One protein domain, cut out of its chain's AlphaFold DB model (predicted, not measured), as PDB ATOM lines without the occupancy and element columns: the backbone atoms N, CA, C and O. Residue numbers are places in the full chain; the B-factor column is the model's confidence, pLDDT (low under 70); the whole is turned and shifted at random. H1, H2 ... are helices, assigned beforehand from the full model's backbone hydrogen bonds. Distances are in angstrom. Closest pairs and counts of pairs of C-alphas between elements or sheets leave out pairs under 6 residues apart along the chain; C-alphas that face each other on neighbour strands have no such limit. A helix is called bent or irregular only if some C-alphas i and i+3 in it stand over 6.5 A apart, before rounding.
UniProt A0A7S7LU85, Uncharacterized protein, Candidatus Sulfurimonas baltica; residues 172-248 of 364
ATOM      1  N   ARG A 172     299.576 274.844 284.285       60.50
ATOM      2  CA  ARG A 172     298.238 274.583 284.845       60.50
ATOM      3  C   ARG A 172     297.320 275.801 284.766       60.50
ATOM      4  O   ARG A 172     296.204 275.753 285.285       60.50
ATOM      5  N   GLY A 173     297.779 276.897 284.155       66.50
ATOM      6  CA  GLY A 173     297.018 278.134 284.062       66.50
ATOM      7  C   GLY A 173     295.681 277.900 283.360       66.50
ATOM      8  O   GLY A 173     295.616 277.393 282.233       66.50
ATOM      9  N   LYS A 174     294.589 278.261 284.040       68.94
ATOM     10  CA  LYS A 174     293.241 278.159 283.471       68.94
ATOM     11  C   LYS A 174     293.047 279.196 282.369       68.94
ATOM     12  O   LYS A 174     292.464 278.876 281.336       68.94
ATOM     13  N   THR A 175     293.596 280.396 282.562       72.88
ATOM     14  CA  THR A 175     293.558 281.488 281.584       72.88
ATOM     15  C   THR A 175     294.861 281.584 280.793       72.88
ATOM     16  O   THR A 175     295.914 281.172 281.277       72.88
ATOM     17  N   VAL A 176     294.803 282.163 279.587       74.00
ATOM     18  CA  VAL A 176     295.997 282.471 278.776       74.00
ATOM     19  C   VAL A 176     296.975 283.344 279.566       74.00
ATOM     20  O   VAL A 176     298.168 283.060 279.588       74.00
ATOM     21  N   ASN A 177     296.471 284.334 280.307       77.62
ATOM     22  CA  ASN A 177     297.296 285.218 281.129       77.62
ATOM     23  C   ASN A 177     298.061 284.465 282.221       77.62
ATOM     24  O   ASN A 177     299.248 284.719 282.412       77.62
ATOM     25  N   ASP A 178     297.421 283.519 282.913       73.88
ATOM     26  CA  ASP A 178     298.106 282.692 283.915       73.88
ATOM     27  C   ASP A 178     299.178 281.819 283.260       73.88
ATOM     28  O   ASP A 178     300.264 281.639 283.811       73.88
ATOM     29  N   ARG A 179     298.891 281.320 282.051       74.25
ATOM     30  CA  ARG A 179     299.845 280.523 281.280       74.25
ATOM     31  C   ARG A 179     301.072 281.320 280.886       74.25
ATOM     32  O   ARG A 179     302.182 280.839 281.065       74.25
ATOM     33  N   VAL A 180     300.871 282.525 280.377       76.50
ATOM     34  CA  VAL A 180     301.950 283.422 279.961       76.50
ATOM     35  C   VAL A 180     302.768 283.882 281.169       76.50
ATOM     36  O   VAL A 180     303.994 283.887 281.101       76.50
ATOM     37  N   LYS A 181     302.120 284.207 282.296       76.12
ATOM     38  CA  LYS A 181     302.806 284.560 283.553       76.12
ATOM     39  C   LYS A 181     303.706 283.442 284.076       76.12
ATOM     40  O   LYS A 181     304.713 283.740 284.700       76.12
ATOM     41  N   PHE A 182     303.355 282.181 283.824       74.62
ATOM     42  CA  PHE A 182     304.215 281.041 284.137       74.62
ATOM     43  C   PHE A 182     305.416 280.933 283.182       74.62
ATOM     44  O   PHE A 182     306.521 280.631 283.621       74.62
ATOM     45  N   LEU A 183     305.213 281.194 281.886       75.00
ATOM     46  CA  LEU A 183     306.239 281.032 280.849       75.00
ATOM     47  C   LEU A 183     307.288 282.155 280.845       75.00
ATOM     48  O   LEU A 183     308.466 281.876 280.658       75.00
ATOM     49  N   LYS A 184     306.886 283.415 281.057       77.19
ATOM     50  CA  LYS A 184     307.791 284.576 280.940       77.19
ATOM     51  C   LYS A 184     309.017 284.506 281.867       77.19
ATOM     52  O   LYS A 184     310.128 284.570 281.346       77.19
ATOM     53  N   PRO A 185     308.875 284.280 283.191       74.94
ATOM     54  CA  PRO A 185     310.026 284.278 284.094       74.94
ATOM     55  C   PRO A 185     311.050 283.185 283.774       74.94
ATOM     56  O   PRO A 185     312.233 283.362 284.039       74.94
ATOM     57  N   LYS A 186     310.611 282.058 283.190       72.06
ATOM     58  CA  LYS A 186     311.501 280.961 282.788       72.06
ATOM     59  C   LYS A 186     312.528 281.433 281.759       72.06
ATOM     60  O   LYS A 186     313.713 281.197 281.944       72.06
ATOM     61  N   PHE A 187     312.066 282.101 280.707       73.00
ATOM     62  CA  PHE A 187     312.928 282.529 279.606       73.00
ATOM     63  C   PHE A 187     313.672 283.837 279.924       73.00
ATOM     64  O   PHE A 187     314.799 284.008 279.476       73.00
ATOM     65  N   GLU A 188     313.103 284.728 280.750       76.12
ATOM     66  CA  GLU A 188     313.788 285.953 281.207       76.12
ATOM     67  C   GLU A 188     315.051 285.643 282.026       76.12
ATOM     68  O   GLU A 188     316.080 286.287 281.832       76.12
ATOM     69  N   VAL A 189     314.996 284.644 282.916       71.38
ATOM     70  CA  VAL A 189     316.156 284.231 283.726       71.38
ATOM     71  C   VAL A 189     317.271 283.660 282.848       71.38
ATOM     72  O   VAL A 189     318.435 284.010 283.044       71.38
ATOM     73  N   ASP A 190     316.919 282.831 281.863       68.62
ATOM     74  CA  ASP A 190     317.888 282.206 280.957       68.62
ATOM     75  C   ASP A 190     318.576 283.261 280.059       68.62
ATOM     76  O   ASP A 190     319.785 283.189 279.845       68.62
ATOM     77  N   MET A 191     317.850 284.303 279.626       71.06
ATOM     78  CA  MET A 191     318.400 285.430 278.851       71.06
ATOM     79  C   MET A 191     319.345 286.342 279.651       71.06
ATOM     80  O   MET A 191     320.220 286.981 279.072       71.06
ATOM     81  N   MET A 192     319.170 286.445 280.972       74.12
ATOM     82  CA  MET A 192     320.019 287.282 281.833       74.12
ATOM     83  C   MET A 192     321.286 286.558 282.311       74.12
ATOM     84  O   MET A 192     322.126 287.172 282.974       74.12
ATOM     85  N   HIS A 193     321.438 285.264 282.004       69.75
ATOM     86  CA  HIS A 193     322.567 284.470 282.469       69.75
ATOM     87  C   HIS A 193     323.816 284.711 281.591       69.75
ATOM     88  O   HIS A 193     323.812 284.338 280.420       69.75
ATOM     89  N   PRO A 194     324.937 285.236 282.131       62.56
ATOM     90  CA  PRO A 194     326.100 285.664 281.333       62.56
ATOM     91  C   PRO A 194     326.832 284.560 280.548       62.56
ATOM     92  O   PRO A 194     327.764 284.851 279.804       62.56
ATOM     93  N   SER A 195     326.471 283.294 280.762       63.66
ATOM     94  CA  SER A 195     327.143 282.114 280.200       63.66
ATOM     95  C   SER A 195     326.240 281.232 279.332       63.66
ATOM     96  O   SER A 195     326.662 280.141 278.956       63.66
ATOM     97  N   ILE A 196     324.998 281.648 279.069       67.50
ATOM     98  CA  ILE A 196     324.045 280.914 278.226       67.50
ATOM     99  C   ILE A 196     323.933 281.656 276.891       67.50
ATOM    100  O   ILE A 196     323.761 282.871 276.879       67.50
ATOM    101  N   ASP A 197     324.055 280.941 275.767       67.88
ATOM    102  CA  ASP A 197     323.731 281.496 274.444       67.88
ATOM    103  C   ASP A 197     322.225 281.798 274.408       67.88
ATOM    104  O   ASP A 197     321.394 280.887 274.353       67.88
ATOM    105  N   SER A 198     321.877 283.081 274.512       76.25
ATOM    106  CA  SER A 198     320.508 283.552 274.738       76.25
ATOM    107  C   SER A 198     319.600 283.398 273.523       76.25
ATOM    108  O   SER A 198     318.392 283.551 273.671       76.25
ATOM    109  N   LYS A 199     320.132 283.047 272.344       85.06
ATOM    110  CA  LYS A 199     319.355 282.944 271.096       85.06
ATOM    111  C   LYS A 199     318.146 282.019 271.208       85.06
ATOM    112  O   LYS A 199     317.096 282.309 270.643       85.06
ATOM    113  N   GLU A 200     318.285 280.893 271.914       86.94
ATOM    114  CA  GLU A 200     317.175 279.943 272.081       86.94
ATOM    115  C   GLU A 200     316.074 280.573 272.941       86.94
ATOM    116  O   GLU A 200     314.905 280.572 272.557       86.94
ATOM    117  N   SER A 201     316.456 281.162 274.072       82.75
ATOM    118  CA  SER A 201     315.529 281.806 275.002       82.75
ATOM    119  C   SER A 201     314.898 283.076 274.423       82.75
ATOM    120  O   SER A 201     313.729 283.341 274.692       82.75
ATOM    121  N   GLU A 202     315.623 283.830 273.593       86.12
ATOM    122  CA  GLU A 202     315.122 284.990 272.847       86.12
ATOM    123  C   GLU A 202     314.012 284.585 271.874       86.12
ATOM    124  O   GLU A 202     312.906 285.124 271.945       86.12
ATOM    125  N   LEU A 203     314.262 283.570 271.039       88.94
ATOM    126  CA  LEU A 203     313.259 283.041 270.116       88.94
ATOM    127  C   LEU A 203     312.042 282.478 270.868       88.94
ATOM    128  O   LEU A 203     310.895 282.750 270.516       88.94
ATOM    129  N   GLN A 204     312.269 281.713 271.938       88.31
ATOM    130  CA  GLN A 204     311.186 281.176 272.767       88.31
ATOM    131  C   GLN A 204     310.372 282.301 273.427       88.31
ATOM    132  O   GLN A 204     309.149 282.192 273.536       88.31
ATOM    133  N   MET A 205     311.009 283.410 273.816       85.94
ATOM    134  CA  MET A 205     310.328 284.588 274.351       85.94
ATOM    135  C   MET A 205     309.456 285.283 273.300       85.94
ATOM    136  O   MET A 205     308.345 285.709 273.621       85.94
ATOM    137  N   GLU A 206     309.916 285.393 272.052       87.12
ATOM    138  CA  GLU A 206     309.097 285.900 270.943       87.12
ATOM    139  C   GLU A 206     307.848 285.039 270.741       87.12
ATOM    140  O   GLU A 206     306.734 285.564 270.710       87.12
ATOM    141  N   VAL A 207     308.001 283.712 270.755       87.25
ATOM    142  CA  VAL A 207     306.863 282.783 270.694       87.25
ATOM    143  C   VAL A 207     305.919 282.963 271.886       87.25
ATOM    144  O   VAL A 207     304.704 282.901 271.711       87.25
ATOM    145  N   VAL A 208     306.422 283.215 273.100       83.56
ATOM    146  CA  VAL A 208     305.570 283.491 274.275       83.56
ATOM    147  C   VAL A 208     304.784 284.795 274.123       83.56
ATOM    148  O   VAL A 208     303.640 284.855 274.580       83.56
ATOM    149  N   LYS A 209     305.360 285.830 273.499       83.19
ATOM    150  CA  LYS A 209     304.640 287.082 273.210       83.19
ATOM    151  C   LYS A 209     303.479 286.813 272.254       83.19
ATOM    152  O   LYS A 209     302.349 287.146 272.595       83.19
ATOM    153  N   GLU A 210     303.736 286.100 271.159       82.12
ATOM    154  CA  GLU A 210     302.706 285.690 270.193       82.12
ATOM    155  C   GLU A 210     301.671 284.730 270.793       82.12
ATOM    156  O   GLU A 210     300.496 284.734 270.424       82.12
ATOM    157  N   TYR A 211     302.069 283.906 271.763       79.94
ATOM    158  CA  TYR A 211     301.170 282.977 272.443       79.94
ATOM    159  C   TYR A 211     300.027 283.689 273.186       79.94
ATOM    160  O   TYR A 211     298.946 283.107 273.331       79.94
ATOM    161  N   CYS A 212     300.232 284.931 273.646       71.88
ATOM    162  CA  CYS A 212     299.179 285.753 274.253       71.88
ATOM    163  C   CYS A 212     298.004 285.972 273.300       71.88
ATOM    164  O   CYS A 212     296.850 285.812 273.700       71.88
ATOM    165  N   ASP A 213     298.319 286.299 272.051       73.75
ATOM    166  CA  ASP A 213     297.347 286.764 271.065       73.75
ATOM    167  C   ASP A 213     296.838 285.598 270.204       73.75
ATOM    168  O   ASP A 213     295.666 285.540 269.836       73.75
ATOM    169  N   ASN A 214     297.693 284.592 269.987       76.62
ATOM    170  CA  ASN A 214     297.474 283.473 269.073       76.62
ATOM    171  C   ASN A 214     297.610 282.097 269.751       76.62
ATOM    172  O   ASN A 214     298.044 281.120 269.132       76.62
ATOM    173  N   THR A 215     297.199 281.982 271.020       75.88
ATOM    174  CA  THR A 215     297.377 280.801 271.899       75.88
ATOM    175  C   THR A 215     297.176 279.451 271.198       75.88
ATOM    176  O   THR A 215     298.018 278.559 271.296       75.88
ATOM    177  N   ARG A 216     296.062 279.278 270.470       76.44
ATOM    178  CA  ARG A 216     295.721 277.999 269.814       76.44
ATOM    179  C   ARG A 216     296.670 277.648 268.675       76.44
ATOM    180  O   ARG A 216     297.063 276.488 268.543       76.44
ATOM    181  N   MET A 217     297.006 278.636 267.852       78.31
ATOM    182  CA  MET A 217     297.909 278.460 266.717       78.31
ATOM    183  C   MET A 217     299.338 278.231 267.195       78.31
ATOM    184  O   MET A 217     300.016 277.340 266.687       78.31
ATOM    185  N   MET A 218     299.763 278.944 268.236       83.06
ATOM    186  CA  MET A 218     301.096 278.788 268.808       83.06
ATOM    187  C   MET A 218     301.271 277.438 269.513       83.06
ATOM    188  O   MET A 218     302.250 276.747 269.247       83.06
ATOM    189  N   ALA A 219     300.293 276.981 270.307       79.75
ATOM    190  CA  ALA A 219     300.332 275.642 270.911       79.75
ATOM    191  C   ALA A 219     300.478 274.527 269.858       79.75
ATOM    192  O   ALA A 219     301.237 273.574 270.036       79.75
ATOM    193  N   ARG A 220     299.771 274.659 268.729       82.00
ATOM    194  CA  ARG A 220     299.873 273.722 267.599       82.00
ATOM    195  C   ARG A 220     301.225 273.779 266.922       82.00
ATOM    196  O   ARG A 220     301.800 272.732 266.650       82.00
ATOM    197  N   SER A 221     301.717 274.984 266.659       85.12
ATOM    198  CA  SER A 221     302.999 275.196 265.989       85.12
ATOM    199  C   SER A 221     304.140 274.607 266.811       85.12
ATOM    200  O   SER A 221     304.952 273.865 266.268       85.12
ATOM    201  N   ILE A 222     304.127 274.816 268.132       86.12
ATOM    202  CA  ILE A 222     305.059 274.181 269.074       86.12
ATOM    203  C   ILE A 222     304.972 272.656 268.990       86.12
ATOM    204  O   ILE A 222     305.997 271.981 268.895       86.12
ATOM    205  N   HIS A 223     303.759 272.096 268.983       84.38
ATOM    206  CA  HIS A 223     303.583 270.652 268.859       84.38
ATOM    207  C   HIS A 223     304.139 270.107 267.534       84.38
ATOM    208  O   HIS A 223     304.848 269.105 267.547       84.38
ATOM    209  N   TYR A 224     303.861 270.768 266.410       83.50
ATOM    210  CA  TYR A 224     304.376 270.353 265.105       83.50
ATOM    211  C   TYR A 224     305.896 270.479 265.021       83.50
ATOM    212  O   TYR A 224     306.543 269.533 264.579       83.50
ATOM    213  N   CYS A 225     306.475 271.573 265.519       87.25
ATOM    214  CA  CYS A 225     307.928 271.732 265.590       87.25
ATOM    215  C   CYS A 225     308.570 270.619 266.425       87.25
ATOM    216  O   CYS A 225     309.569 270.053 266.007       87.25
ATOM    217  N   ALA A 226     307.950 270.228 267.542       86.06
ATOM    218  CA  ALA A 226     308.428 269.131 268.384       86.06
ATOM    219  C   ALA A 226     308.312 267.739 267.738       86.06
ATOM    220  O   ALA A 226     309.013 266.811 268.135       86.06
ATOM    221  N   GLU A 227     307.387 267.540 266.795       83.44
ATOM    222  CA  GLU A 227     307.322 266.295 266.025       83.44
ATOM    223  C   GLU A 227     308.326 266.295 264.870       83.44
ATOM    224  O   GLU A 227     308.919 265.254 264.603       83.44
ATOM    225  N   ILE A 228     308.561 267.444 264.229       81.25
ATOM    226  CA  ILE A 228     309.578 267.599 263.177       81.25
ATOM    227  C   ILE A 228     310.989 267.462 263.769       81.25
ATOM    228  O   ILE A 228     311.815 266.753 263.202       81.25
ATOM    229  N   SER A 229     311.247 268.045 264.945       84.69
ATOM    230  CA  SER A 229     312.554 268.006 265.618       84.69
ATOM    231  C   SER A 229     313.031 266.591 265.945       84.69
ATOM    232  O   SER A 229     314.223 266.361 266.057       84.69
ATOM    233  N   LYS A 230     312.125 265.611 266.069       82.75
ATOM    234  CA  LYS A 230     312.488 264.191 266.259       82.75
ATOM    235  C   LYS A 230     313.208 263.583 265.054       82.75
ATOM    236  O   LYS A 230     313.709 262.464 265.145       82.75
ATOM    237  N   HIS A 231     313.168 264.269 263.920       73.69
ATOM    238  CA  HIS A 231     313.663 263.787 262.643       73.69
ATOM    239  C   HIS A 231     314.696 264.740 262.021       73.69
ATOM    240  O   HIS A 231     315.327 264.359 261.042       73.69
ATOM    241  N   GLU A 232     314.881 265.948 262.569       69.88
ATOM    242  CA  GLU A 232     315.700 267.007 261.968       69.88
ATOM    243  C   GLU A 232     316.452 267.846 263.022       69.88
ATOM    244  O   GLU A 232     316.017 268.919 263.440       69.88
ATOM    245  N   ASP A 233     317.650 267.404 263.405       68.62
ATOM    246  CA  ASP A 233     318.439 268.055 264.467       68.62
ATOM    247  C   ASP A 233     319.161 269.343 264.024       68.62
ATOM    248  O   ASP A 233     319.704 270.081 264.848       68.62
ATOM    249  N   LYS A 234     319.181 269.645 262.721       76.19
ATOM    250  CA  LYS A 234     319.999 270.735 262.158       76.19
ATOM    251  C   LYS A 234     319.311 272.101 262.126       76.19
ATOM    252  O   LYS A 234     319.984 273.102 261.897       76.19
ATOM    253  N   HIS A 235     317.997 272.158 262.336       81.00
ATOM    254  CA  HIS A 235     317.224 273.395 262.232       81.00
ATOM    255  C   HIS A 235     316.994 274.008 263.610       81.00
ATOM    256  O   HIS A 235     316.102 273.593 264.350       81.00
ATOM    257  N   PHE A 236     317.819 275.004 263.939       87.94
ATOM    258  CA  PHE A 236     317.838 275.652 265.246       87.94
ATOM    259  C   PHE A 236     316.452 276.131 265.688       87.94
ATOM    260  O   PHE A 236     316.023 275.785 266.784       87.94
ATOM    261  N   GLU A 237     315.723 276.848 264.834       88.56
ATOM    262  CA  GLU A 237     314.427 277.440 265.171       88.56
ATOM    263  C   GLU A 237     313.370 276.368 265.451       88.56
ATOM    264  O   GLU A 237     312.668 276.432 266.458       88.56
ATOM    265  N   ILE A 238     313.292 275.338 264.603       86.19
ATOM    266  CA  ILE A 238     312.362 274.211 264.780       86.19
ATOM    267  C   ILE A 238     312.645 273.503 266.106       86.19
ATOM    268  O   ILE A 238     311.722 273.197 266.862       86.19
ATOM    269  N   ASN A 239     313.921 273.286 266.418       87.31
ATOM    270  CA  ASN A 239     314.330 272.585 267.627       87.31
ATOM    271  C   ASN A 239     314.094 273.432 268.881       87.31
ATOM    272  O   ASN A 239     313.537 272.935 269.860       87.31
ATOM    273  N   ALA A 240     314.435 274.719 268.838       89.06
ATOM    274  CA  ALA A 240     314.184 275.676 269.909       89.06
ATOM    275  C   ALA A 240     312.684 275.803 270.223       89.06
ATOM    276  O   ALA A 240     312.287 275.721 271.386       89.06
ATOM    277  N   ILE A 241     311.837 275.927 269.197       89.69
ATOM    278  CA  ILE A 241     310.379 276.005 269.357       89.69
ATOM    279  C   ILE A 241     309.814 274.657 269.833       89.69
ATOM    280  O   ILE A 241     308.976 274.615 270.733       89.69
ATOM    281  N   GLY A 242     310.292 273.536 269.287       87.75
ATOM    282  CA  GLY A 242     309.851 272.192 269.667       87.75
ATOM    283  C   GLY A 242     310.110 271.858 271.142       87.75
ATOM    284  O   GLY A 242     309.259 271.257 271.806       87.75
ATOM    285  N   LYS A 243     311.230 272.334 271.705       86.31
ATOM    286  CA  LYS A 243     311.553 272.214 273.139       86.31
ATOM    287  C   LYS A 243     310.551 272.916 274.057       86.31
ATOM    288  O   LYS A 243     310.516 272.611 275.246       86.31
ATOM    289  N   MET A 244     309.686 273.791 273.537       83.56
ATOM    290  CA  MET A 244     308.626 274.421 274.328       83.56
ATOM    291  C   MET A 244     307.435 273.487 274.610       83.56
ATOM    292  O   MET A 244     306.611 273.797 275.477       83.56
ATOM    293  N   LYS A 245     307.321 272.333 273.926       84.25
ATOM    294  CA  LYS A 245     306.193 271.383 274.058       84.25
ATOM    295  C   LYS A 245     305.867 270.975 275.506       84.25
ATOM    296  O   LYS A 245     304.678 270.941 275.826       84.25
ATOM    297  N   PRO A 246     306.836 270.700 276.404       75.88
ATOM    298  CA  PRO A 246     306.540 270.368 277.802       75.88
ATOM    299  C   PRO A 246     305.815 271.492 278.560       75.88
ATOM    300  O   PRO A 246     305.047 271.226 279.486       75.88
ATOM    301  N   TYR A 247     306.025 272.748 278.155       73.44
ATOM    302  CA  TYR A 247     305.437 273.926 278.790       73.44
ATOM    303  C   TYR A 247     304.135 274.383 278.114       73.44
ATOM    304  O   TYR A 247     303.312 275.045 278.748       73.44
ATOM    305  N   VAL A 248     303.927 273.998 276.852       74.06
ATOM    306  CA  VAL A 248     302.754 274.337 276.032       74.06
ATOM    307  C   VAL A 248     302.138 273.059 275.456       74.06
ATOM    308  O   VAL A 248     302.033 272.852 274.250       74.06
TER     309      VAL A 248
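What this domain is: This is residues 172 to 248 of the 364 residues of an uncharacterized protein of Candidatus Sulfurimonas baltica (UniProt A0A7S7LU85). One long helix, H2, is bent sharply near residues 214 and 215 into a V of two arms, with the short helix H3 between the arms towards its open end. H1 packs side by side on the arm H2a, on the side away from H2b. The printed part has 77 residues with three named helices, H1, H2 and H3 in chain order, and no named strand; it is all helix, with 53 residues in named elements. It is compact, with a radius of gyration of the C-alphas of 12.3 A, and spans 34 by 31 by 18 A.

How they stand to each other: H2, residues 199 to 228, was assigned as one helix by its hydrogen bonds but is bent: C-alphas 213 and 216 are 9.0 A apart. Its arms are H2a, residues 199 to 213, and H2b, residues 216 to 228. They run opposite ways at a shallow tilt of 34.8 degrees, only just short of steep. H2a touches H2b with residues 207 to 211 alone, and H2b touches H2a with residues 217 to 219 alone; the closest C-alphas, of Tyr 211 and Met 218, are 5.5 A apart. H3, residues 236 to 242, touches both arms. With H2b it runs opposite ways at a steep tilt of 62 degrees, the closest C-alphas being those of Ala 226 and Gly 242, 3.6 A apart. With H2a it runs the same way at a steep tilt of 46 degrees, the closest C-alphas being those of Glu 200 and Ala 240, 5.6 A apart. H1, residues 176 to 191, and H2a form a helical hairpin: they touch and run opposite ways at a shallow tilt of 15 degrees, with the closest C-alphas, of Phe 187 and Ser 201, 5.3 A apart. H1 is apart from H2b and from H3. Every O i to N i+4 pair is within hydrogen-bond range in H2b and H3, against 9 of 11 in H2a and 8 of 12 in H1.

Where its parts are: H2a is 22.3 A long and begins at C-alpha 199 (319.355, 282.944, 271.096). H2b is 18.6 A long and ends at C-alpha 228 (309.578, 267.599, 263.177). H1 is 22.6 A long, from C-alpha 176 (295.997, 282.471, 278.776); it has a kink of 26 degrees near residue 183 and is only just irregular, with C-alphas 182 and 185 at 6.7 A. H3 is 9.8 A long.

The domain as a whole: The two C-alphas farthest apart, of Lys 174 and Lys 234, are 35.0 A apart. The printed part has no cut, and both links, of seven residues each, are short. Mean pLDDT of the printed part is 78.6; residues 172 to 174, 190, 193 to 197 and 232 to 233 are under 70.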